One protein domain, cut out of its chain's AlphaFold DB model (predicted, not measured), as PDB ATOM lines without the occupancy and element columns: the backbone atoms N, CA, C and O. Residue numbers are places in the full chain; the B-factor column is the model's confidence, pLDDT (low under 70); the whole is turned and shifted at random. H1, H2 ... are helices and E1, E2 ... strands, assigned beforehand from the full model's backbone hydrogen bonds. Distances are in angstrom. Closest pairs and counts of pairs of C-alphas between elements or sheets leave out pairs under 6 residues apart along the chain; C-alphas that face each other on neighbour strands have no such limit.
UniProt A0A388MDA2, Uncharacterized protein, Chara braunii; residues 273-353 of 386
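What this domain is: This is residues 273 to 353 of the 386 residues of an uncharacterized protein of Chara braunii (UniProt A0A388MDA2). A small compact body has one long helical arm: residues 332 to 350 of H3 stick out from it. The body holds a two-strand antiparallel sheet, E1 and E2, helices H1 and H2, and the long loop 290 to 311. The 81 printed residues run E1, H1, E2, H2, H3, mostly helix; the whole is loose, radius of gyration of the C-alphas 16.7 A, spanning 58 by 31 by 19 A.

How they stand to each other: E1, residues 273 to 275, is the antiparallel neighbour of E2, residues 312 to 314; N 273 and O 314 are within hydrogen-bond range, 2.8 A. H1, residues 279 to 289, is apart from H2, residues 317 to 322, and H3, residues 327 to 350. The closest C-alphas of E2 and H3, Leu 312 and Phe 327, are 7.1 A apart. O i to N i+4 pairs within range are 5 of 7 in H1, 0 of 2 in H2, with 1 of 3 O i to N i+3, and 16 of 20 in H3.

Where its parts are: E1 begins at C-alpha 273 (12.073, -31.390, 53.023). H1 is 15.9 A long. H3, 32.9 A, ends at C-alpha 350 (15.102, 3.216, 61.733).

The domain as a whole: The printed part has no cut. H1 to E2 is a long link. Residues 330 to 353 are under pLDDT 70.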
ATOM      1  N   PHE A 273      11.110 -30.766  53.917       87.62
ATOM      2  CA  PHE A 273      12.073 -31.390  53.023       87.62
ATOM      3  C   PHE A 273      11.507 -31.424  51.610       87.62
ATOM      4  O   PHE A 273      10.398 -31.921  51.379       87.62
ATOM      5  N   LEU A 274      12.297 -30.902  50.680       89.62
ATOM      6  CA  LEU A 274      11.978 -30.842  49.263       89.62
ATOM      7  C   LEU A 274      12.934 -31.772  48.518       89.62
ATOM      8  O   LEU A 274      14.155 -31.669  48.686       89.62
ATOM      9  N   GLU A 275      12.398 -32.642  47.668       86.75
ATOM     10  CA  GLU A 275      13.233 -33.435  46.767       86.75
ATOM     11  C   GLU A 275      13.415 -32.668  45.457       86.75
ATOM     12  O   GLU A 275      12.441 -32.307  44.803       86.75
ATOM     13  N   VAL A 276      14.662 -32.386  45.074       90.00
ATOM     14  CA  VAL A 276      14.938 -31.684  43.817       90.00
ATOM     15  C   VAL A 276      14.905 -32.685  42.671       90.00
ATOM     16  O   VAL A 276      15.762 -33.564  42.564       90.00
ATOM     17  N   LEU A 277      13.934 -32.509  41.783       89.25
ATOM     18  CA  LEU A 277      13.700 -33.361  40.627       89.25
ATOM     19  C   LEU A 277      14.054 -32.607  39.347       89.25
ATOM     20  O   LEU A 277      13.758 -31.422  39.197       89.25
ATOM     21  N   ASN A 278      14.660 -33.302  38.390       92.06
ATOM     22  CA  ASN A 278      14.644 -32.854  37.001       92.06
ATOM     23  C   ASN A 278      13.373 -33.380  36.318       92.06
ATOM     24  O   ASN A 278      12.758 -34.340  36.785       92.06
ATOM     25  N   SER A 279      13.000 -32.773  35.193       90.62
ATOM     26  CA  SER A 279      11.886 -33.240  34.353       90.62
ATOM     27  C   SER A 279      11.930 -34.753  34.092       90.62
ATOM     28  O   SER A 279      10.934 -35.429  34.329       90.62
ATOM     29  N   ALA A 280      13.093 -35.324  33.761       91.81
ATOM     30  CA  ALA A 280      13.234 -36.767  33.528       91.81
ATOM     31  C   ALA A 280      12.837 -37.656  34.731       91.81
ATOM     32  O   ALA A 280      12.253 -38.720  34.540       91.81
ATOM     33  N   LYS A 281      13.127 -37.238  35.972       91.88
ATOM     34  CA  LYS A 281      12.807 -38.000  37.196       91.88
ATOM     35  C   LYS A 281      11.424 -37.695  37.762       91.88
ATOM     36  O   LYS A 281      10.982 -38.405  38.661       91.88
ATOM     37  N   ARG A 282      10.734 -36.672  37.253       93.88
ATOM     38  CA  ARG A 282       9.409 -36.289  37.745       93.88
ATOM     39  C   ARG A 282       8.410 -37.437  37.625       93.88
ATOM     40  O   ARG A 282       7.790 -37.788  38.618       93.88
ATOM     41  N   LEU A 283       8.294 -38.050  36.446       91.75
ATOM     42  CA  LEU A 283       7.329 -39.133  36.227       91.75
ATOM     43  C   LEU A 283       7.593 -40.324  37.161       91.75
ATOM     44  O   LEU A 283       6.670 -40.863  37.761       91.75
ATOM     45  N   GLN A 284       8.868 -40.691  37.328       91.88
ATOM     46  CA  GLN A 284       9.272 -41.756  38.242       91.88
ATOM     47  C   GLN A 284       8.900 -41.425  39.693       91.88
ATOM     48  O   GLN A 284       8.402 -42.296  40.396       91.88
ATOM     49  N   TYR A 285       9.116 -40.182  40.131       91.81
ATOM     50  CA  TYR A 285       8.724 -39.719  41.460       91.81
ATOM     51  C   TYR A 285       7.207 -39.811  41.667       91.81
ATOM     52  O   TYR A 285       6.758 -40.395  42.652       91.81
ATOM     53  N   GLU A 286       6.417 -39.288  40.724       93.50
ATOM     54  CA  GLU A 286       4.955 -39.277  40.845       93.50
ATOM     55  C   GLU A 286       4.386 -40.704  40.895       93.50
ATOM     56  O   GLU A 286       3.522 -40.996  41.722       93.50
ATOM     57  N   MET A 287       4.933 -41.623  40.090       92.25
ATOM     58  CA  MET A 287       4.570 -43.044  40.119       92.25
ATOM     59  C   MET A 287       5.027 -43.753  41.398       92.25
ATOM     60  O   MET A 287       4.277 -44.549  41.955       92.25
ATOM     61  N   GLN A 288       6.249 -43.483  41.868       89.00
ATOM     62  CA  GLN A 288       6.822 -44.145  43.043       89.00
ATOM     63  C   GLN A 288       6.063 -43.792  44.325       89.00
ATOM     64  O   GLN A 288       5.881 -44.650  45.187       89.00
ATOM     65  N   PHE A 289       5.651 -42.532  44.466       87.38
ATOM     66  CA  PHE A 289       5.026 -42.035  45.690       87.38
ATOM     67  C   PHE A 289       3.507 -41.871  45.583       87.38
ATOM     68  O   PHE A 289       2.866 -41.635  46.604       87.38
ATOM     69  N   GLY A 290       2.928 -41.998  44.385       90.81
ATOM     70  CA  GLY A 290       1.500 -41.765  44.155       90.81
ATOM     71  C   GLY A 290       1.092 -40.308  44.386       90.81
ATOM     72  O   GLY A 290      -0.025 -40.047  44.826       90.81
ATOM     73  N   LEU A 291       2.007 -39.362  44.144       89.12
ATOM     74  CA  LEU A 291       1.822 -37.931  44.400       89.12
ATOM     75  C   LEU A 291       2.077 -37.137  43.127       89.12
ATOM     76  O   LEU A 291       3.135 -37.284  42.528       89.12
ATOM     77  N   SER A 292       1.157 -36.259  42.742       93.25
ATOM     78  CA  SER A 292       1.381 -35.326  41.634       93.25
ATOM     79  C   SER A 292       2.149 -34.091  42.098       93.25
ATOM     80  O   SER A 292       1.916 -33.584  43.195       93.25
ATOM     81  N   VAL A 293       3.034 -33.570  41.245       93.19
ATOM     82  CA  VAL A 293       3.646 -32.252  41.464       93.19
ATOM     83  C   VAL A 293       2.616 -31.170  41.125       93.19
ATOM     84  O   VAL A 293       2.183 -31.054  39.974       93.19
ATOM     85  N   VAL A 294       2.221 -30.379  42.123       94.19
ATOM     86  CA  VAL A 294       1.160 -29.361  42.016       94.19
ATOM     87  C   VAL A 294       1.680 -27.959  42.340       94.19
ATOM     88  O   VAL A 294       2.724 -27.805  42.963       94.19
ATOM     89  N   GLY A 295       0.995 -26.918  41.869       90.69
ATOM     90  CA  GLY A 295       1.253 -25.535  42.268       90.69
ATOM     91  C   GLY A 295       0.747 -25.245  43.684       90.69
ATOM     92  O   GLY A 295       0.184 -26.116  44.347       90.69
ATOM     93  N   GLU A 296       0.923 -24.007  44.154       86.88
ATOM     94  CA  GLU A 296       0.334 -23.549  45.430       86.88
ATOM     95  C   GLU A 296      -1.204 -23.559  45.411       86.88
ATOM     96  O   GLU A 296      -1.840 -23.664  46.452       86.88
ATOM     97  N   ASP A 297      -1.797 -23.486  44.222       90.50
ATOM     98  CA  ASP A 297      -3.229 -23.598  43.948       90.50
ATOM     99  C   ASP A 297      -3.724 -25.055  43.868       90.50
ATOM    100  O   ASP A 297      -4.880 -25.300  43.527       90.50
ATOM    101  N   HIS A 298      -2.854 -26.028  44.164       88.75
ATOM    102  CA  HIS A 298      -3.094 -27.466  44.012       88.75
ATOM    103  C   HIS A 298      -3.432 -27.904  42.580       88.75
ATOM    104  O   HIS A 298      -3.908 -29.021  42.364       88.75
ATOM    105  N   ILE A 299      -3.146 -27.065  41.579       92.00
ATOM    106  CA  ILE A 299      -3.308 -27.428  40.173       92.00
ATOM    107  C   ILE A 299      -2.053 -28.187  39.719       92.00
ATOM    108  O   ILE A 299      -0.936 -27.734  39.987       92.00
ATOM    109  N   PRO A 300      -2.185 -29.336  39.028       92.62
ATOM    110  CA  PRO A 300      -1.040 -30.063  38.495       92.62
ATOM    111  C   PRO A 300      -0.141 -29.165  37.650       92.62
ATOM    112  O   PRO A 300      -0.581 -28.525  36.693       92.62
ATOM    113  N   VAL A 301       1.146 -29.136  37.986       90.12
ATOM    114  CA  VAL A 301       2.122 -28.347  37.238       90.12
ATOM    115  C   VAL A 301       2.321 -29.004  35.872       90.12
ATOM    116  O   VAL A 301       2.626 -30.197  35.831       90.12
ATOM    117  N   PRO A 302       2.204 -28.295  34.738       89.50
ATOM    118  CA  PRO A 302       2.452 -28.902  33.434       89.50
ATOM    119  C   PRO A 302       3.900 -29.394  33.329       89.50
ATOM    120  O   PRO A 302       4.828 -28.745  33.816       89.50
ATOM    121  N   TYR A 303       4.099 -30.555  32.707       90.56
ATOM    122  CA  TYR A 303       5.438 -31.061  32.413       90.56
ATOM    123  C   TYR A 303       6.123 -30.160  31.383       90.56
ATOM    124  O   TYR A 303       5.561 -29.886  30.324       90.56
ATOM    125  N   GLN A 304       7.349 -29.731  31.675       89.50
ATOM    126  CA  GLN A 304       8.184 -28.971  30.750       89.50
ATOM    127  C   GLN A 304       9.595 -29.562  30.735       89.50
ATOM    128  O   GLN A 304      10.238 -29.730  31.774       89.50
ATOM    129  N   ALA A 305      10.078 -29.914  29.543       86.88
ATOM    130  CA  ALA A 305      11.408 -30.487  29.378       86.88
ATOM    131  C   ALA A 305      12.489 -29.478  29.804       86.88
ATOM    132  O   ALA A 305      12.412 -28.296  29.484       86.88
ATOM    133  N   GLY A 306      13.497 -29.948  30.542       84.50
ATOM    134  CA  GLY A 306      14.580 -29.105  31.062       84.50
ATOM    135  C   GLY A 306      14.255 -28.340  32.354       84.50
ATOM    136  O   GLY A 306      15.183 -27.866  33.011       84.50
ATOM    137  N   GLU A 307      12.989 -28.277  32.787       89.00
ATOM    138  CA  GLU A 307      12.644 -27.682  34.083       89.00
ATOM    139  C   GLU A 307      13.089 -28.565  35.263       89.00
ATOM    140  O   GLU A 307      13.278 -29.787  35.152       89.00
ATOM    141  N   ARG A 308      13.262 -27.908  36.415       89.12
ATOM    142  CA  ARG A 308      13.460 -28.539  37.721       89.12
ATOM    143  C   ARG A 308      12.238 -28.284  38.587       89.12
ATOM    144  O   ARG A 308      11.681 -27.193  38.545       89.12
ATOM    145  N   TYR A 309      11.910 -29.262  39.414       90.31
ATOM    146  CA  TYR A 309      10.803 -29.226  40.359       90.31
ATOM    147  C   TYR A 309      11.342 -29.472  41.769       90.31
ATOM    148  O   TYR A 309      12.353 -30.157  41.940       90.31
ATOM    149  N   ALA A 310      10.677 -28.917  42.772       92.25
ATOM    150  CA  ALA A 310      10.964 -29.164  44.177       92.25
ATOM    151  C   ALA A 310       9.655 -29.433  44.935       92.25
ATOM    152  O   ALA A 310       9.227 -28.582  45.721       92.25
ATOM    153  N   PRO A 311       8.985 -30.577  44.683       92.62
ATOM    154  CA  PRO A 311       7.785 -30.940  45.419       92.62
ATOM    155  C   PRO A 311       8.073 -31.154  46.905       92.62
ATOM    156  O   PRO A 311       9.113 -31.697  47.301       92.62
ATOM    157  N   LEU A 312       7.104 -30.770  47.731       90.62
ATOM    158  CA  LEU A 312       7.120 -31.040  49.160       90.62
ATOM    159  C   LEU A 312       6.952 -32.528  49.454       90.62
ATOM    160  O   LEU A 312       5.875 -33.088  49.252       90.62
ATOM    161  N   HIS A 313       8.020 -33.144  49.968       87.69
ATOM    162  CA  HIS A 313       8.066 -34.578  50.240       87.69
ATOM    163  C   HIS A 313       7.869 -34.895  51.726       87.69
ATOM    164  O   HIS A 313       6.969 -35.659  52.073       87.69
ATOM    165  N   PHE A 314       8.651 -34.272  52.620       89.06
ATOM    166  CA  PHE A 314       8.422 -34.382  54.065       89.06
ATOM    167  C   PHE A 314       8.012 -33.052  54.685       89.06
ATOM    168  O   PHE A 314       8.611 -32.007  54.435       89.06
ATOM    169  N   PHE A 315       6.988 -33.104  55.527       88.75
ATOM    170  CA  PHE A 315       6.351 -31.946  56.143       88.75
ATOM    171  C   PHE A 315       5.718 -32.351  57.478       88.75
ATOM    172  O   PHE A 315       5.567 -33.539  57.769       88.75
ATOM    173  N   ARG A 316       5.362 -31.374  58.320       85.69
ATOM    174  CA  ARG A 316       4.657 -31.618  59.591       85.69
ATOM    175  C   ARG A 316       3.193 -31.961  59.334       85.69
ATOM    176  O   ARG A 316       2.604 -31.423  58.415       85.69
ATOM    177  N   ALA A 317       2.570 -32.765  60.194       85.81
ATOM    178  CA  ALA A 317       1.190 -33.233  59.992       85.81
ATOM    179  C   ALA A 317       0.154 -32.110  59.755       85.81
ATOM    180  O   ALA A 317      -0.802 -32.306  59.017       85.81
ATOM    181  N   LYS A 318       0.366 -30.923  60.338       86.12
ATOM    182  CA  LYS A 318      -0.500 -29.746  60.149       86.12
ATOM    183  C   LYS A 318      -0.464 -29.140  58.736       86.12
ATOM    184  O   LYS A 318      -1.354 -28.373  58.409       86.12
ATOM    185  N   ASP A 319       0.566 -29.448  57.949       88.62
ATOM    186  CA  ASP A 319       0.815 -28.909  56.607       88.62
ATOM    187  C   ASP A 319       0.512 -29.964  55.523       88.62
ATOM    188  O   ASP A 319       1.177 -30.020  54.488       88.62
ATOM    189  N   PHE A 320      -0.432 -30.872  55.797       89.00
ATOM    190  CA  PHE A 320      -0.804 -31.959  54.884       89.00
ATOM    191  C   PHE A 320      -1.406 -31.465  53.570       89.00
ATOM    192  O   PHE A 320      -1.176 -32.068  52.525       89.00
ATOM    193  N   ASP A 321      -2.099 -30.333  53.617       88.50
ATOM    194  CA  ASP A 321      -2.585 -29.617  52.444       88.50
ATOM    195  C   ASP A 321      -1.459 -29.318  51.442       88.50
ATOM    196  O   ASP A 321      -1.679 -29.386  50.241       88.50
ATOM    197  N   LYS A 322      -0.225 -29.086  51.903       88.94
ATOM    198  CA  LYS A 322       0.910 -28.691  51.049       88.94
ATOM    199  C   LYS A 322       1.655 -29.857  50.394       88.94
ATOM    200  O   LYS A 322       2.686 -29.634  49.756       88.94
ATOM    201  N   GLN A 323       1.197 -31.095  50.559       91.19
ATOM    202  CA  GLN A 323       1.868 -32.261  49.985       91.19
ATOM    203  C   GLN A 323       1.970 -32.153  48.452       91.19
ATOM    204  O   GLN A 323       0.987 -31.875  47.773       91.19
ATOM    205  N   GLY A 324       3.168 -32.371  47.897       90.81
ATOM    206  CA  GLY A 324       3.400 -32.319  46.447       90.81
ATOM    207  C   GLY A 324       3.487 -30.913  45.836       90.81
ATOM    208  O   GLY A 324       3.792 -30.802  44.648       90.81
ATOM    209  N   VAL A 325       3.285 -29.846  46.622       92.88
ATOM    210  CA  VAL A 325       3.426 -28.458  46.149       92.88
ATOM    211  C   VAL A 325       4.862 -28.203  45.693       92.88
ATOM    212  O   VAL A 325       5.805 -28.461  46.442       92.88
ATOM    213  N   ASP A 326       5.036 -27.693  44.474       91.44
ATOM    214  CA  ASP A 326       6.323 -27.311  43.897       91.44
ATOM    215  C   ASP A 326       6.781 -25.952  44.428       91.44
ATOM    216  O   ASP A 326       6.336 -24.881  43.995       91.44
ATOM    217  N   PHE A 327       7.745 -25.996  45.341       86.38
ATOM    218  CA  PHE A 327       8.260 -24.793  45.976       86.38
ATOM    219  C   PHE A 327       9.004 -23.885  44.992       86.38
ATOM    220  O   PHE A 327       9.078 -22.683  45.244       86.38
ATOM    221  N   PHE A 328       9.526 -24.378  43.863       83.50
ATOM    222  CA  PHE A 328      10.224 -23.507  42.909       83.50
ATOM    223  C   PHE A 328       9.305 -22.521  42.188       83.50
ATOM    224  O   PHE A 328       9.770 -21.435  41.828       83.50
ATOM    225  N   ARG A 329       8.020 -22.854  42.016       74.88
ATOM    226  CA  ARG A 329       7.041 -21.972  41.365       74.88
ATOM    227  C   ARG A 329       6.418 -20.958  42.325       74.88
ATOM    228  O   ARG A 329       6.243 -19.810  41.932       74.88
ATOM    229  N   GLY A 330       6.168 -21.342  43.577       60.38
ATOM    230  CA  GLY A 330       5.566 -20.461  44.587       60.38
ATOM    231  C   GLY A 330       6.548 -19.525  45.306       60.38
ATOM    232  O   GLY A 330       6.309 -18.328  45.484       60.38
ATOM    233  N   THR A 331       7.738 -20.022  45.666       54.62
ATOM    234  CA  THR A 331       8.595 -19.302  46.630       54.62
ATOM    235  C   THR A 331       9.459 -18.183  46.060       54.62
ATOM    236  O   THR A 331       9.935 -17.353  46.833       54.62
ATOM    237  N   ARG A 332       9.660 -18.077  44.739       51.12
ATOM    238  CA  ARG A 332      10.467 -16.972  44.177       51.12
ATOM    239  C   ARG A 332       9.852 -15.603  44.476       51.12
ATOM    240  O   ARG A 332      10.584 -14.664  44.778       51.12
ATOM    241  N   CYS A 333       8.525 -15.509  44.440       43.75
ATOM    242  CA  CYS A 333       7.803 -14.276  44.738       43.75
ATOM    243  C   CYS A 333       7.589 -14.083  46.245       43.75
ATOM    244  O   CYS A 333       7.804 -12.980  46.742       43.75
ATOM    245  N   ALA A 334       7.253 -15.147  46.986       43.66
ATOM    246  CA  ALA A 334       7.021 -15.067  48.430       43.66
ATOM    247  C   ALA A 334       8.294 -14.711  49.222       43.66
ATOM    248  O   ALA A 334       8.258 -13.840  50.086       43.66
ATOM    249  N   LEU A 335       9.450 -15.294  48.874       44.78
ATOM    250  CA  LEU A 335      10.726 -14.991  49.539       44.78
ATOM    251  C   LEU A 335      11.201 -13.565  49.263       44.78
ATOM    252  O   LEU A 335      11.717 -12.900  50.160       44.78
ATOM    253  N   ALA A 336      11.005 -13.081  48.036       42.25
ATOM    254  CA  ALA A 336      11.298 -11.697  47.692       42.25
ATOM    255  C   ALA A 336      10.359 -10.731  48.437       42.25
ATOM    256  O   ALA A 336      10.825  -9.733  48.979       42.25
ATOM    257  N   ALA A 337       9.063 -11.042  48.525       35.59
ATOM    258  CA  ALA A 337       8.072 -10.219  49.216       35.59
ATOM    259  C   ALA A 337       8.289 -10.166  50.740       35.59
ATOM    260  O   ALA A 337       8.224  -9.083  51.326       35.59
ATOM    261  N   GLU A 338       8.598 -11.295  51.386       43.62
ATOM    262  CA  GLU A 338       8.930 -11.342  52.817       43.62
ATOM    263  C   GLU A 338      10.234 -10.589  53.111       43.62
ATOM    264  O   GLU A 338      10.293  -9.795  54.053       43.62
ATOM    265  N   PHE A 339      11.254 -10.745  52.260       45.53
ATOM    266  CA  PHE A 339      12.513 -10.007  52.384       45.53
ATOM    267  C   PHE A 339      12.323  -8.492  52.222       45.53
ATOM    268  O   PHE A 339      12.836  -7.715  53.029       45.53
ATOM    269  N   ILE A 340      11.554  -8.059  51.218       46.31
ATOM    270  CA  ILE A 340      11.233  -6.643  50.983       46.31
ATOM    271  C   ILE A 340      10.456  -6.072  52.172       46.31
ATOM    272  O   ILE A 340      10.770  -4.983  52.646       46.31
ATOM    273  N   THR A 341       9.490  -6.819  52.703       42.38
ATOM    274  CA  THR A 341       8.674  -6.387  53.846       42.38
ATOM    275  C   THR A 341       9.511  -6.272  55.122       42.38
ATOM    276  O   THR A 341       9.384  -5.294  55.861       42.38
ATOM    277  N   TYR A 342      10.429  -7.212  55.362       47.47
ATOM    278  CA  TYR A 342      11.376  -7.147  56.476       47.47
ATOM    279  C   TYR A 342      12.333  -5.953  56.346       47.47
ATOM    280  O   TYR A 342      12.538  -5.210  57.309       47.47
ATOM    281  N   ALA A 343      12.861  -5.705  55.143       47.50
ATOM    282  CA  ALA A 343      13.710  -4.550  54.862       47.50
ATOM    283  C   ALA A 343      12.963  -3.219  55.067       47.50
ATOM    284  O   ALA A 343      13.498  -2.312  55.702       47.50
ATOM    285  N   ILE A 344      11.714  -3.112  54.599       48.16
ATOM    286  CA  ILE A 344      10.863  -1.927  54.787       48.16
ATOM    287  C   ILE A 344      10.558  -1.698  56.271       48.16
ATOM    288  O   ILE A 344      10.658  -0.568  56.741       48.16
ATOM    289  N   ASN A 345      10.243  -2.747  57.035       46.69
ATOM    290  CA  ASN A 345       9.970  -2.618  58.467       46.69
ATOM    291  C   ASN A 345      11.206  -2.177  59.256       46.69
ATOM    292  O   ASN A 345      11.083  -1.334  60.141       46.69
ATOM    293  N   ILE A 346      12.398  -2.669  58.902       50.28
ATOM    294  CA  ILE A 346      13.657  -2.168  59.465       50.28
ATOM    295  C   ILE A 346      13.854  -0.697  59.102       50.28
ATOM    296  O   ILE A 346      14.145   0.103  59.982       50.28
ATOM    297  N   ILE A 347      13.656  -0.312  57.838       49.91
ATOM    298  CA  ILE A 347      13.782   1.087  57.410       49.91
ATOM    299  C   ILE A 347      12.801   1.981  58.179       49.91
ATOM    300  O   ILE A 347      13.207   3.035  58.656       49.91
ATOM    301  N   ASN A 348      11.552   1.556  58.364       46.50
ATOM    302  CA  ASN A 348      10.534   2.316  59.094       46.50
ATOM    303  C   ASN A 348      10.814   2.388  60.604       46.50
ATOM    304  O   ASN A 348      10.557   3.419  61.215       46.50
ATOM    305  N   LEU A 349      11.380   1.336  61.204       47.19
ATOM    306  CA  LEU A 349      11.851   1.346  62.597       47.19
ATOM    307  C   LEU A 349      13.091   2.229  62.790       47.19
ATOM    308  O   LEU A 349      13.299   2.778  63.870       47.19
ATOM    309  N   LEU A 350      13.920   2.355  61.752       45.38
ATOM    310  CA  LEU A 350      15.102   3.216  61.733       45.38
ATOM    311  C   LEU A 350      14.774   4.667  61.359       45.38
ATOM    312  O   LEU A 350      15.622   5.543  61.544       45.38
ATOM    313  N   GLN A 351      13.573   4.942  60.841       43.22
ATOM    314  CA  GLN A 351      13.131   6.307  60.601       43.22
ATOM    315  C   GLN A 351      12.811   6.972  61.943       43.22
ATOM    316  O   GLN A 351      12.008   6.453  62.721       43.22
ATOM    317  N   PRO A 352      13.432   8.123  62.248       40.22
ATOM    318  CA  PRO A 352      13.104   8.837  63.462       40.22
ATOM    319  C   PRO A 352      11.638   9.288  63.403       40.22
ATOM    320  O   PRO A 352      11.150   9.649  62.326       40.22
ATOM    321  N   PRO A 353      10.931   9.323  64.545       49.59
ATOM    322  CA  PRO A 353       9.610   9.919  64.584       49.59
ATOM    323  C   PRO A 353       9.685  11.359  64.049       49.59
ATOM    324  O   PRO A 353      10.692  12.045  64.272       49.59
TER     325      PRO A 353